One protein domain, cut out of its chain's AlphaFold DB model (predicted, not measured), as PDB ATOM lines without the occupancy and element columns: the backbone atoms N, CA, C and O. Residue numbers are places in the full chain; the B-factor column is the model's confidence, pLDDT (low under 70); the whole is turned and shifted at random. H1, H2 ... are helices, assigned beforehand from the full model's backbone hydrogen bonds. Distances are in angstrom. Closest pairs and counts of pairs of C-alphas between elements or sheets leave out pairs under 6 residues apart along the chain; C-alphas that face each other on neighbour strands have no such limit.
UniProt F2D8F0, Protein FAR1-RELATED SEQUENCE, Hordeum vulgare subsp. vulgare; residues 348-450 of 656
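What this domain is: This is residues 348 to 450 of the 656 residues of the protein "Protein FAR1-RELATED SEQUENCE" of Hordeum vulgare subsp. vulgare (UniProt F2D8F0). The longest helix, H4, folds back on H3 as a helical hairpin, and H1 and H5 stand with them at shallow tilts to make a loose four-helix bundle, with H2 across one end and the short H6 at the other. From this body a tail sticks out, residues 435 to 450, of which 435 to 440 belong to H7, and it makes much of the length. The printed part has 103 residues with seven named helices, H1 to H7 in order along the chain, and no named strand; the class is all helix. The whole is loose, with a radius of gyration of the C-alphas of 15.9 A and spans of 50 by 36 by 20 A.

Where its parts are: H4, residues 381 to 394, is 19.8 A long, from C-alpha 381 at (182.706, 198.823, 177.033) to C-alpha 394 at (178.448, 179.652, 179.347). H3, residues 367 to 377, is 15.1 A long. H1, residues 348 to 356, is 12.1 A long and begins at C-alpha 348, (186.624, 194.250, 197.053). H5, residues 401 to 408, measures 10.6 A. H2, residues 358 to 364, measures 9.9 A, and H6, residues 410 to 413, 5.6 A. H7, residues 431 to 440, is 13.6 A long and ends at C-alpha 440, (196.601, 192.677, 207.140).

How they stand to each other: H4 and H3, a helical hairpin, touch at a shallow tilt of 13 degrees, opposite ways; their closest C-alphas, of Leu 374 and Gly 387, are 6.6 A apart. H1 and H3 are close but not clearly touching, with C-alphas of Gln 354 and Lys 368 closest at 6.9 A, at a shallow tilt of 17 degrees, opposite ways. H1 and H5 are likewise close but not clearly touching, closest at the C-alphas of Asn 356 and Tyr 402, 7.2 A, at a shallow tilt of 22 degrees, opposite ways. H4 and H5 are only just apart, at 8.5 A. H2 and H3 are close but not clearly touching, about perpendicular at 85 degrees, with the C-alphas of Met 361 and Ile 367 closest at 6.4 A. H5 and H6 meet only through their link. H1 and H7 are close but not clearly touching, about perpendicular at 82 degrees, with the C-alphas of Asp 348 and Gly 432 closest at 6.3 A. Every O i to N i+4 pair is within hydrogen-bond range in H1, H3, H4 and H5; in H2 it is 2 of 3 and in H7 5 of 6, while H6 is too short for such a pair.

The domain as a whole: The two C-alphas farthest apart, of Glu 393 and Glu 450, are 51.0 A from each other. Without residues 435 to 450, which stand free, the body spans 38 by 28 by 19 A. The link from H6 to H7, residues 414 to 430, is long. The printed part has no cut. Its mean pLDDT is 79.3, and residue 364 and residues 426 to 450 are under 70.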
ATOM      1  N   ASP A 348     187.679 194.492 196.063       79.88
ATOM      2  CA  ASP A 348     186.624 194.250 197.053       79.88
ATOM      3  C   ASP A 348     185.345 193.727 196.404       79.88
ATOM      4  O   ASP A 348     184.700 192.825 196.934       79.88
ATOM      5  N   VAL A 349     184.989 194.258 195.230       86.38
ATOM      6  CA  VAL A 349     183.822 193.783 194.477       86.38
ATOM      7  C   VAL A 349     184.004 192.329 194.039       86.38
ATOM      8  O   VAL A 349     183.087 191.527 194.208       86.38
ATOM      9  N   LEU A 350     185.177 191.955 193.520       84.31
ATOM     10  CA  LEU A 350     185.457 190.580 193.088       84.31
ATOM     11  C   LEU A 350     185.587 189.606 194.274       84.31
ATOM     12  O   LEU A 350     185.139 188.461 194.183       84.31
ATOM     13  N   GLU A 351     186.129 190.052 195.408       81.75
ATOM     14  CA  GLU A 351     186.203 189.259 196.640       81.75
ATOM     15  C   GLU A 351     184.808 189.010 197.231       81.75
ATOM     16  O   GLU A 351     184.453 187.861 197.520       81.75
ATOM     17  N   LYS A 352     183.963 190.047 197.326       83.69
ATOM     18  CA  LYS A 352     182.555 189.891 197.729       83.69
ATOM     19  C   LYS A 352     181.777 189.041 196.732       83.69
ATOM     20  O   LYS A 352     180.938 188.242 197.152       83.69
ATOM     21  N   ALA A 353     182.068 189.152 195.437       85.50
ATOM     22  CA  ALA A 353     181.469 188.282 194.439       85.50
ATOM     23  C   ALA A 353     181.796 186.822 194.728       85.50
ATOM     24  O   ALA A 353     180.881 186.017 194.876       85.50
ATOM     25  N   GLN A 354     183.073 186.494 194.930       83.31
ATOM     26  CA  GLN A 354     183.496 185.140 195.272       83.31
ATOM     27  C   GLN A 354     182.747 184.574 196.485       83.31
ATOM     28  O   GLN A 354     182.362 183.406 196.468       83.31
ATOM     29  N   GLN A 355     182.534 185.377 197.527       84.88
ATOM     30  CA  GLN A 355     181.813 184.939 198.723       84.88
ATOM     31  C   GLN A 355     180.331 184.659 198.421       84.88
ATOM     32  O   GLN A 355     179.831 183.582 198.758       84.88
ATOM     33  N   ASN A 356     179.653 185.581 197.731       85.94
ATOM     34  CA  ASN A 356     178.210 185.512 197.474       85.94
ATOM     35  C   ASN A 356     177.816 184.467 196.424       85.94
ATOM     36  O   ASN A 356     176.755 183.859 196.543       85.94
ATOM     37  N   ILE A 357     178.665 184.206 195.424       83.31
ATOM     38  CA  ILE A 357     178.412 183.163 194.416       83.31
ATOM     39  C   ILE A 357     179.229 181.887 194.666       83.31
ATOM     40  O   ILE A 357     179.351 181.056 193.773       83.31
ATOM     41  N   SER A 358     179.765 181.692 195.876       81.81
ATOM     42  CA  SER A 358     180.613 180.536 196.224       81.81
ATOM     43  C   SER A 358     179.935 179.179 195.996       81.81
ATOM     44  O   SER A 358     180.559 178.270 195.450       81.81
ATOM     45  N   ALA A 359     178.654 179.046 196.358       81.25
ATOM     46  CA  ALA A 359     177.872 177.830 196.114       81.25
ATOM     47  C   ALA A 359     177.711 177.554 194.610       81.25
ATOM     48  O   ALA A 359     177.957 176.445 194.146       81.25
ATOM     49  N   PHE A 360     177.409 178.598 193.836       80.06
ATOM     50  CA  PHE A 360     177.308 178.518 192.381       80.06
ATOM     51  C   PHE A 360     178.659 178.179 191.726       80.06
ATOM     52  O   PHE A 360     178.722 177.349 190.823       80.06
ATOM     53  N   MET A 361     179.766 178.755 192.211       77.00
ATOM     54  CA  MET A 361     181.127 178.447 191.746       77.00
ATOM     55  C   MET A 361     181.499 176.975 191.968       77.00
ATOM     56  O   MET A 361     182.174 176.384 191.127       77.00
ATOM     57  N   ALA A 362     181.059 176.372 193.078       77.44
ATOM     58  CA  ALA A 362     181.336 174.966 193.367       77.44
ATOM     59  C   ALA A 362     180.689 174.010 192.346       77.44
ATOM     60  O   ALA A 362     181.257 172.959 192.057       77.44
ATOM     61  N   GLU A 363     179.540 174.384 191.781       72.38
ATOM     62  CA  GLU A 363     178.789 173.585 190.803       72.38
ATOM     63  C   GLU A 363     179.188 173.889 189.350       72.38
ATOM     64  O   GLU A 363     179.214 172.994 188.507       72.38
ATOM     65  N   SER A 364     179.533 175.147 189.063       67.31
ATOM     66  CA  SER A 364     179.654 175.670 187.693       67.31
ATOM     67  C   SER A 364     181.092 175.716 187.167       67.31
ATOM     68  O   SER A 364     181.310 175.996 185.992       67.31
ATOM     69  N   GLY A 365     182.098 175.457 188.006       73.50
ATOM     70  CA  GLY A 365     183.513 175.525 187.629       73.50
ATOM     71  C   GLY A 365     184.144 176.906 187.856       73.50
ATOM     72  O   GLY A 365     183.756 177.659 188.745       73.50
ATOM     73  N   ASN A 366     185.177 177.246 187.079       82.19
ATOM     74  CA  ASN A 366     186.073 178.374 187.378       82.19
ATOM     75  C   ASN A 366     185.575 179.742 186.856       82.19
ATOM     76  O   ASN A 366     186.354 180.518 186.297       82.19
ATOM     77  N   ILE A 367     184.289 180.056 187.062       86.38
ATOM     78  CA  ILE A 367     183.690 181.349 186.673       86.38
ATOM     79  C   ILE A 367     184.449 182.539 187.271       86.38
ATOM     80  O   ILE A 367     184.550 183.575 186.623       86.38
ATOM     81  N   LYS A 368     185.052 182.384 188.460       83.62
ATOM     82  CA  LYS A 368     185.888 183.416 189.085       83.62
ATOM     83  C   LYS A 368     187.037 183.843 188.173       83.62
ATOM     84  O   LYS A 368     187.145 185.015 187.843       83.62
ATOM     85  N   ALA A 369     187.886 182.898 187.767       85.88
ATOM     86  CA  ALA A 369     189.063 183.225 186.971       85.88
ATOM     87  C   ALA A 369     188.685 183.795 185.598       85.88
ATOM     88  O   ALA A 369     189.402 184.635 185.060       85.88
ATOM     89  N   ASP A 370     187.563 183.346 185.030       90.19
ATOM     90  CA  ASP A 370     187.051 183.885 183.771       90.19
ATOM     91  C   ASP A 370     186.479 185.303 183.945       90.19
ATOM     92  O   ASP A 370     186.709 186.145 183.078       90.19
ATOM     93  N   LEU A 371     185.812 185.596 185.068       90.19
ATOM     94  CA  LEU A 371     185.350 186.940 185.424       90.19
ATOM     95  C   LEU A 371     186.527 187.894 185.673       90.19
ATOM     96  O   LEU A 371     186.546 188.984 185.105       90.19
ATOM     97  N   ASP A 372     187.519 187.473 186.462       87.56
ATOM     98  CA  ASP A 372     188.743 188.242 186.716       87.56
ATOM     99  C   ASP A 372     189.435 188.569 185.381       87.56
ATOM    100  O   ASP A 372     189.714 189.730 185.077       87.56
ATOM    101  N   ARG A 373     189.606 187.559 184.511       89.19
ATOM    102  CA  ARG A 373     190.201 187.732 183.177       89.19
ATOM    103  C   ARG A 373     189.381 188.676 182.299       89.19
ATOM    104  O   ARG A 373     189.975 189.479 181.582       89.19
ATOM    105  N   LEU A 374     188.053 188.576 182.321       92.44
ATOM    106  CA  LEU A 374     187.168 189.445 181.548       92.44
ATOM    107  C   LEU A 374     187.328 190.908 181.976       92.44
ATOM    108  O   LEU A 374     187.527 191.777 181.126       92.44
ATOM    109  N   VAL A 375     187.270 191.178 183.281       90.44
ATOM    110  CA  VAL A 375     187.388 192.534 183.836       90.44
ATOM    111  C   VAL A 375     188.770 193.123 183.552       90.44
ATOM    112  O   VAL A 375     188.863 194.285 183.157       90.44
ATOM    113  N   ASP A 376     189.831 192.328 183.703       85.12
ATOM    114  CA  ASP A 376     191.209 192.796 183.537       85.12
ATOM    115  C   ASP A 376     191.591 193.043 182.077       85.12
ATOM    116  O   ASP A 376     192.344 193.971 181.793       85.12
ATOM    117  N   ASN A 377     191.052 192.265 181.134       88.62
ATOM    118  CA  ASN A 377     191.477 192.325 179.731       88.62
ATOM    119  C   ASN A 377     190.540 193.114 178.809       88.62
ATOM    120  O   ASN A 377     190.881 193.338 177.643       88.62
ATOM    121  N   SER A 378     189.388 193.568 179.298       91.06
ATOM    122  CA  SER A 378     188.467 194.384 178.501       91.06
ATOM    123  C   SER A 378     189.030 195.788 178.272       91.06
ATOM    124  O   SER A 378     189.310 196.528 179.219       91.06
ATOM    125  N   LEU A 379     189.166 196.200 177.009       89.38
ATOM    126  CA  LEU A 379     189.660 197.527 176.624       89.38
ATOM    127  C   LEU A 379     188.556 198.491 176.180       89.38
ATOM    128  O   LEU A 379     188.757 199.704 176.205       89.38
ATOM    129  N   THR A 380     187.376 197.977 175.851       90.81
ATOM    130  CA  THR A 380     186.208 198.791 175.500       90.81
ATOM    131  C   THR A 380     184.965 198.305 176.230       90.81
ATOM    132  O   THR A 380     184.909 197.157 176.672       90.81
ATOM    133  N   GLU A 381     183.976 199.190 176.391       94.12
ATOM    134  CA  GLU A 381     182.706 198.823 177.033       94.12
ATOM    135  C   GLU A 381     182.056 197.673 176.267       94.12
ATOM    136  O   GLU A 381     181.654 196.688 176.869       94.12
ATOM    137  N   LYS A 382     182.087 197.739 174.933       95.00
ATOM    138  CA  LYS A 382     181.571 196.691 174.053       95.00
ATOM    139  C   LYS A 382     182.198 195.321 174.327       95.00
ATOM    140  O   LYS A 382     181.466 194.355 174.507       95.00
ATOM    141  N   GLU A 383     183.527 195.233 174.398       93.88
ATOM    142  CA  GLU A 383     184.218 193.967 174.692       93.88
ATOM    143  C   GLU A 383     183.816 193.390 176.051       93.88
ATOM    144  O   GLU A 383     183.625 192.181 176.178       93.88
ATOM    145  N   PHE A 384     183.677 194.255 177.059       95.62
ATOM    146  CA  PHE A 384     183.228 193.835 178.379       95.62
ATOM    147  C   PHE A 384     181.781 193.338 178.343       95.62
ATOM    148  O   PHE A 384     181.490 192.284 178.897       95.62
ATOM    149  N   GLU A 385     180.875 194.075 177.700       97.06
ATOM    150  CA  GLU A 385     179.451 193.743 177.652       97.06
ATOM    151  C   GLU A 385     179.184 192.452 176.858       97.06
ATOM    152  O   GLU A 385     178.424 191.596 177.315       97.06
ATOM    153  N   GLU A 386     179.866 192.253 175.726       96.69
ATOM    154  CA  GLU A 386     179.810 191.008 174.946       96.69
ATOM    155  C   GLU A 386     180.423 189.830 175.717       96.69
ATOM    156  O   GLU A 386     179.817 188.760 175.818       96.69
ATOM    157  N   GLY A 387     181.604 190.029 176.312       95.94
ATOM    158  CA  GLY A 387     182.276 189.005 177.108       95.94
ATOM    159  C   GLY A 387     181.502 188.636 178.375       95.94
ATOM    160  O   GLY A 387     181.488 187.469 178.764       95.94
ATOM    161  N   TRP A 388     180.797 189.594 178.979       96.31
ATOM    162  CA  TRP A 388     179.883 189.352 180.090       96.31
ATOM    163  C   TRP A 388     178.701 188.493 179.647       96.31
ATOM    164  O   TRP A 388     178.403 187.498 180.301       96.31
ATOM    165  N   GLY A 389     178.062 188.824 178.520       96.12
ATOM    166  CA  GLY A 389     176.983 188.012 177.953       96.12
ATOM    167  C   GLY A 389     177.409 186.557 177.738       96.12
ATOM    168  O   GLY A 389     176.749 185.642 178.232       96.12
ATOM    169  N   ALA A 390     178.569 186.352 177.108       95.62
ATOM    170  CA  ALA A 390     179.141 185.026 176.883       95.62
ATOM    171  C   ALA A 390     179.479 184.289 178.192       95.62
ATOM    172  O   ALA A 390     179.275 183.079 178.293       95.62
ATOM    173  N   LEU A 391     179.982 185.001 179.208       93.94
ATOM    174  CA  LEU A 391     180.252 184.439 180.534       93.94
ATOM    175  C   LEU A 391     178.955 183.944 181.191       93.94
ATOM    176  O   LEU A 391     178.897 182.812 181.667       93.94
ATOM    177  N   ILE A 392     177.910 184.774 181.195       94.12
ATOM    178  CA  ILE A 392     176.620 184.440 181.803       94.12
ATOM    179  C   ILE A 392     175.973 183.240 181.107       94.12
ATOM    180  O   ILE A 392     175.485 182.341 181.790       94.12
ATOM    181  N   GLU A 393     176.001 183.192 179.775       93.75
ATOM    182  CA  GLU A 393     175.464 182.072 178.997       93.75
ATOM    183  C   GLU A 393     176.235 180.774 179.261       93.75
ATOM    184  O   GLU A 393     175.638 179.754 179.608       93.75
ATOM    185  N   ARG A 394     177.572 180.821 179.177       91.75
ATOM    186  CA  ARG A 394     178.448 179.652 179.347       91.75
ATOM    187  C   ARG A 394     178.250 178.948 180.686       91.75
ATOM    188  O   ARG A 394     178.342 177.725 180.747       91.75
ATOM    189  N   TYR A 395     178.026 179.719 181.745       90.31
ATOM    190  CA  TYR A 395     177.837 179.190 183.092       90.31
ATOM    191  C   TYR A 395     176.356 179.024 183.471       90.31
ATOM    192  O   TYR A 395     176.072 178.619 184.591       90.31
ATOM    193  N   GLY A 396     175.404 179.323 182.578       89.50
ATOM    194  CA  GLY A 396     173.969 179.256 182.890       89.50
ATOM    195  C   GLY A 396     173.556 180.204 184.023       89.50
ATOM    196  O   GLY A 396     172.633 179.922 184.784       89.50
ATOM    197  N   ALA A 397     174.260 181.328 184.167       89.25
ATOM    198  CA  ALA A 397     174.200 182.192 185.341       89.25
ATOM    199  C   ALA A 397     173.118 183.285 185.251       89.25
ATOM    200  O   ALA A 397     173.068 184.183 186.089       89.25
ATOM    201  N   SER A 398     172.252 183.233 184.235       89.12
ATOM    202  CA  SER A 398     171.275 184.288 183.930       89.12
ATOM    203  C   SER A 398     170.290 184.554 185.067       89.12
ATOM    204  O   SER A 398     169.824 185.680 185.201       89.12
ATOM    205  N   GLN A 399     169.985 183.543 185.886       88.81
ATOM    206  CA  GLN A 399     169.069 183.644 187.030       88.81
ATOM    207  C   GLN A 399     169.779 183.978 188.353       88.81
ATOM    208  O   GLN A 399     169.140 184.037 189.398       88.81
ATOM    209  N   ASN A 400     171.100 184.180 188.342       89.56
ATOM    210  CA  ASN A 400     171.836 184.523 189.552       89.56
ATOM    211  C   ASN A 400     171.633 186.008 189.898       89.56
ATOM    212  O   ASN A 400     172.188 186.893 189.243       89.56
ATOM    213  N   GLU A 401     170.862 186.277 190.952       91.00
ATOM    214  CA  GLU A 401     170.513 187.636 191.397       91.00
ATOM    215  C   GLU A 401     171.746 188.505 191.698       91.00
ATOM    216  O   GLU A 401     171.781 189.690 191.362       91.00
ATOM    217  N   TYR A 402     172.800 187.920 192.276       90.56
ATOM    218  CA  TYR A 402     174.012 188.664 192.617       90.56
ATOM    219  C   TYR A 402     174.792 189.103 191.369       90.56
ATOM    220  O   TYR A 402     175.257 190.242 191.291       90.56
ATOM    221  N   LEU A 403     174.909 188.240 190.354       91.31
ATOM    222  CA  LEU A 403     175.526 188.614 189.076       91.31
ATOM    223  C   LEU A 403     174.695 189.673 188.339       91.31
ATOM    224  O   LEU A 403     175.266 190.603 187.768       91.31
ATOM    225  N   GLN A 404     173.362 189.602 188.403       93.31
ATOM    226  CA  GLN A 404     172.498 190.664 187.875       93.31
ATOM    227  C   GLN A 404     172.750 192.003 188.588       93.31
ATOM    228  O   GLN A 404     172.867 193.039 187.928       93.31
ATOM    229  N   LEU A 405     172.912 191.995 189.915       91.88
ATOM    230  CA  LEU A 405     173.259 193.186 190.694       91.88
ATOM    231  C   LEU A 405     174.635 193.753 190.302       91.88
ATOM    232  O   LEU A 405     174.774 194.965 190.103       91.88
ATOM    233  N   LEU A 406     175.652 192.898 190.144       92.44
ATOM    234  CA  LEU A 406     176.980 193.321 189.681       92.44
ATOM    235  C   LEU A 406     176.924 193.985 188.305       92.44
ATOM    236  O   LEU A 406     177.574 195.014 188.095       92.44
ATOM    237  N   TRP A 407     176.129 193.426 187.389       94.56
ATOM    238  CA  TRP A 407     175.911 193.984 186.058       94.56
ATOM    239  C   TRP A 407     175.247 195.364 186.102       94.56
ATOM    240  O   TRP A 407     175.660 196.281 185.386       94.56
ATOM    241  N   GLN A 408     174.242 195.551 186.960       94.25
ATOM    242  CA  GLN A 408     173.596 196.854 187.150       94.25
ATOM    243  C   GLN A 408     174.592 197.901 187.665       94.25
ATOM    244  O   GLN A 408     174.588 199.042 187.206       94.25
ATOM    245  N   ARG A 409     175.501 197.501 188.564       91.81
ATOM    246  CA  ARG A 409     176.519 198.381 189.162       91.81
ATOM    247  C   ARG A 409     177.812 198.500 188.344       91.81
ATOM    248  O   ARG A 409     178.722 199.202 188.778       91.81
ATOM    249  N   ARG A 410     177.914 197.871 187.166       93.56
ATOM    250  CA  ARG A 410     179.168 197.734 186.389       93.56
ATOM    251  C   ARG A 410     179.924 199.040 186.140       93.56
ATOM    252  O   ARG A 410     181.146 199.065 186.242       93.56
ATOM    253  N   LYS A 411     179.206 200.142 185.906       93.06
ATOM    254  CA  LYS A 411     179.801 201.467 185.655       93.06
ATOM    255  C   LYS A 411     180.595 202.021 186.843       93.06
ATOM    256  O   LYS A 411     181.463 202.864 186.648       93.06
ATOM    257  N   ASN A 412     180.323 201.534 188.053       90.25
ATOM    258  CA  ASN A 412     180.947 202.032 189.275       90.25
ATOM    259  C   ASN A 412     182.214 201.262 189.662       90.25
ATOM    260  O   ASN A 412     182.987 201.783 190.457       90.25
ATOM    261  N   TRP A 413     182.435 200.048 189.141       89.94
ATOM    262  CA  TRP A 413     183.522 199.169 189.604       89.94
ATOM    263  C   TRP A 413     184.358 198.532 188.490       89.94
ATOM    264  O   TRP A 413     185.523 198.207 188.715       89.94
ATOM    265  N   VAL A 414     183.809 198.378 187.279       91.38
ATOM    266  CA  VAL A 414     184.559 197.824 186.147       91.38
ATOM    267  C   VAL A 414     185.429 198.932 185.547       91.38
ATOM    268  O   VAL A 414     184.877 199.918 185.045       91.38
ATOM    269  N   PRO A 415     186.769 198.779 185.521       88.75
ATOM    270  CA  PRO A 415     187.684 199.840 185.098       88.75
ATOM    271  C   PRO A 415     187.385 200.424 183.721       88.75
ATOM    272  O   PRO A 415     187.687 201.586 183.473       88.75
ATOM    273  N   VAL A 416     186.758 199.662 182.818       90.94
ATOM    274  CA  VAL A 416     186.453 200.132 181.465       90.94
ATOM    275  C   VAL A 416     185.670 201.439 181.411       90.94
ATOM    276  O   VAL A 416     185.972 202.254 180.543       90.94
ATOM    277  N   TYR A 417     184.756 201.653 182.358       91.12
ATOM    278  CA  TYR A 417     183.866 202.814 182.393       91.12
ATOM    279  C   TYR A 417     184.506 204.066 183.009       91.12
ATOM    280  O   TYR A 417     183.953 205.153 182.892       91.12
ATOM    281  N   PHE A 418     185.653 203.933 183.681       87.88
ATOM    282  CA  PHE A 418     186.319 205.046 184.374       87.88
ATOM    283  C   PHE A 418     187.846 205.043 184.224       87.88
ATOM    284  O   PHE A 418     188.546 205.794 184.890       87.88
ATOM    285  N   ARG A 419     188.402 204.254 183.300       84.12
ATOM    286  CA  ARG A 419     189.839 204.245 182.955       84.12
ATOM    287  C   ARG A 419     190.365 205.596 182.456       84.12
ATOM    288  O   ARG A 419     191.571 205.784 182.352       84.12
ATOM    289  N   GLN A 420     189.458 206.477 182.034       84.06
ATOM    290  CA  GLN A 420     189.766 207.824 181.555       84.06
ATOM    291  C   GLN A 420     189.777 208.851 182.694       84.06
ATOM    292  O   GLN A 420     190.039 210.026 182.460       84.06
ATOM    293  N   ASP A 421     189.500 208.422 183.920       86.75
ATOM    294  CA  ASP A 421     189.690 209.220 185.118       86.75
ATOM    295  C   ASP A 421     191.066 208.924 185.730       86.75
ATOM    296  O   ASP A 421     191.606 207.820 185.612       86.75
ATOM    297  N   PHE A 422     191.624 209.916 186.421       86.25
ATOM    298  CA  PHE A 422     192.901 209.788 187.113       86.25
ATOM    299  C   PHE A 422     192.745 208.962 188.401       86.25
ATOM    300  O   PHE A 422     192.217 209.445 189.400       86.25
ATOM    301  N   TYR A 423     193.223 207.719 188.357       82.62
ATOM    302  CA  TYR A 423     193.245 206.754 189.461       82.62
ATOM    303  C   TYR A 423     194.619 206.066 189.471       82.62
ATOM    304  O   TYR A 423     194.749 204.911 189.039       82.62
ATOM    305  N   PRO A 424     195.678 206.781 189.887       83.19
ATOM    306  CA  PRO A 424     197.035 206.398 189.547       83.19
ATOM    307  C   PRO A 424     197.459 205.105 190.233       83.19
ATOM    308  O   PRO A 424     197.368 204.961 191.448       83.19
ATOM    309  N   PHE A 425     197.960 204.159 189.438       77.75
ATOM    310  CA  PHE A 425     198.530 202.886 189.893       77.75
ATOM    311  C   PHE A 425     197.568 201.963 190.660       77.75
ATOM    312  O   PHE A 425     197.988 200.928 191.177       77.75
ATOM    313  N   VAL A 426     196.270 202.269 190.669       63.62
ATOM    314  CA  VAL A 426     195.228 201.492 191.361       63.62
ATOM    315  C   VAL A 426     195.143 200.050 190.835       63.62
ATOM    316  O   VAL A 426     194.915 199.114 191.606       63.62
ATOM    317  N   GLN A 427     195.383 199.843 189.534       54.84
ATOM    318  CA  GLN A 427     195.424 198.507 188.919       54.84
ATOM    319  C   GLN A 427     196.753 197.769 189.132       54.84
ATOM    320  O   GLN A 427     196.739 196.552 189.278       54.84
ATOM    321  N   SER A 428     197.891 198.474 189.175       48.16
ATOM    322  CA  SER A 428     199.213 197.847 189.354       48.16
ATOM    323  C   SER A 428     199.523 197.502 190.810       48.16
ATOM    324  O   SER A 428     200.369 196.647 191.059       48.16
ATOM    325  N   HIS A 429     198.836 198.139 191.758       42.31
ATOM    326  CA  HIS A 429     198.977 197.870 193.189       42.31
ATOM    327  C   HIS A 429     197.886 196.976 193.762       42.31
ATOM    328  O   HIS A 429     197.902 196.758 194.967       42.31
ATOM    329  N   GLY A 430     196.951 196.487 192.932       42.44
ATOM    330  CA  GLY A 430     195.782 195.754 193.400       42.44
ATOM    331  C   GLY A 430     195.145 196.521 194.547       42.44
ATOM    332  O   GLY A 430     195.362 196.160 195.685       42.44
ATOM    333  N   CYS A 431     194.449 197.622 194.266       42.41
ATOM    334  CA  CYS A 431     193.836 198.539 195.238       42.41
ATOM    335  C   CYS A 431     193.490 197.948 196.630       42.41
ATOM    336  O   CYS A 431     193.852 198.540 197.643       42.41
ATOM    337  N   GLY A 432     192.867 196.763 196.677       44.09
ATOM    338  CA  GLY A 432     192.619 196.007 197.907       44.09
ATOM    339  C   GLY A 432     193.759 195.090 198.377       44.09
ATOM    340  O   GLY A 432     193.956 195.004 199.575       44.09
ATOM    341  N   GLU A 433     194.555 194.445 197.517       43.09
ATOM    342  CA  GLU A 433     195.777 193.716 197.908       43.09
ATOM    343  C   GLU A 433     196.849 194.632 198.500       43.09
ATOM    344  O   GLU A 433     197.390 194.284 199.536       43.09
ATOM    345  N   GLY A 434     197.154 195.795 197.918       43.19
ATOM    346  CA  GLY A 434     198.168 196.718 198.447       43.19
ATOM    347  C   GLY A 434     197.781 197.328 199.799       43.19
ATOM    348  O   GLY A 434     198.596 197.361 200.719       43.19
ATOM    349  N   MET A 435     196.520 197.751 199.950       47.59
ATOM    350  CA  MET A 435     195.980 198.240 201.225       47.59
ATOM    351  C   MET A 435     195.804 197.143 202.263       47.59
ATOM    352  O   MET A 435     196.198 197.332 203.416       47.59
ATOM    353  N   ASN A 436     195.276 195.984 201.856       49.22
ATOM    354  CA  ASN A 436     195.272 194.822 202.723       49.22
ATOM    355  C   ASN A 436     196.703 194.467 203.111       49.22
ATOM    356  O   ASN A 436     196.957 194.297 204.281       49.22
ATOM    357  N   LEU A 437     197.694 194.442 202.227       48.59
ATOM    358  CA  LEU A 437     199.080 194.144 202.608       48.59
ATOM    359  C   LEU A 437     199.655 195.150 203.620       48.59
ATOM    360  O   LEU A 437     200.425 194.739 204.488       48.59
ATOM    361  N   LEU A 438     199.261 196.430 203.560       55.75
ATOM    362  CA  LEU A 438     199.713 197.445 204.520       55.75
ATOM    363  C   LEU A 438     199.237 197.165 205.952       55.75
ATOM    364  O   LEU A 438     200.023 197.337 206.881       55.75
ATOM    365  N   PHE A 439     197.995 196.705 206.146       57.47
ATOM    366  CA  PHE A 439     197.418 196.516 207.487       57.47
ATOM    367  C   PHE A 439     197.116 195.050 207.867       57.47
ATOM    368  O   PHE A 439     197.118 194.734 209.050       57.47
ATOM    369  N   LYS A 440     196.955 194.108 206.932       54.56
ATOM    370  CA  LYS A 440     196.601 192.677 207.140       54.56
ATOM    371  C   LYS A 440     197.635 191.892 207.940       54.56
ATOM    372  O   LYS A 440     197.262 191.003 208.703       54.56
ATOM    373  N   ASP A 441     198.921 192.220 207.812       50.38
ATOM    374  CA  ASP A 441     199.976 191.610 208.635       50.38
ATOM    375  C   ASP A 441     200.047 192.221 210.052       50.38
ATOM    376  O   ASP A 441     200.584 191.608 210.984       50.38
ATOM    377  N   TYR A 442     199.460 193.407 210.240       48.34
ATOM    378  CA  TYR A 442     199.566 194.219 211.455       48.34
ATOM    379  C   TYR A 442     198.284 194.221 212.309       48.34
ATOM    380  O   TYR A 442     198.372 194.321 213.538       48.34
ATOM    381  N   VAL A 443     197.118 194.035 211.687       51.91
ATOM    382  CA  VAL A 443     195.773 194.200 212.250       51.91
ATOM    383  C   VAL A 443     195.010 192.888 212.090       51.91
ATOM    384  O   VAL A 443     194.689 192.464 210.984       51.91
ATOM    385  N   LEU A 444     194.748 192.201 213.203       50.50
ATOM    386  CA  LEU A 444     193.826 191.066 213.235       50.50
ATOM    387  C   LEU A 444     192.541 191.530 213.902       50.50
ATOM    388  O   LEU A 444     192.588 192.310 214.850       50.50
ATOM    389  N   SER A 445     191.415 190.943 213.502       48.97
ATOM    390  CA  SER A 445     190.108 191.243 214.092       48.97
ATOM    391  C   SER A 445     190.025 190.991 215.605       48.97
ATOM    392  O   SER A 445     189.033 191.349 216.205       48.97
ATOM    393  N   ILE A 446     191.048 190.391 216.233       50.66
ATOM    394  CA  ILE A 446     191.124 190.006 217.658       50.66
ATOM    395  C   ILE A 446     191.954 191.024 218.489       50.66
ATOM    396  O   ILE A 446     192.262 190.811 219.667       50.66
ATOM    397  N   ASP A 447     192.426 192.110 217.869       58.25
ATOM    398  CA  ASP A 447     193.261 193.104 218.542       58.25
ATOM    399  C   ASP A 447     192.446 194.173 219.279       58.25
ATOM    400  O   ASP A 447     191.434 194.670 218.800       58.25
ATOM    401  N   ARG A 448     192.957 194.558 220.454       65.38
ATOM    402  CA  ARG A 448     192.513 195.744 221.201       65.38
ATOM    403  C   ARG A 448     192.915 197.025 220.476       65.38
ATOM    404  O   ARG A 448     193.976 197.045 219.848       65.38
ATOM    405  N   ILE A 449     192.150 198.094 220.668       69.56
ATOM    406  CA  ILE A 449     192.404 199.423 220.103       69.56
ATOM    407  C   ILE A 449     193.793 199.927 220.524       69.56
ATOM    408  O   ILE A 449     194.544 200.393 219.677       69.56
ATOM    409  N   GLU A 450     194.218 199.733 221.778       69.50
ATOM    410  CA  GLU A 450     195.577 200.087 222.230       69.50
ATOM    411  C   GLU A 450     196.674 199.423 221.375       69.50
ATOM    412  O   GLU A 450     197.608 200.076 220.913       69.50
TER     413      GLU A 450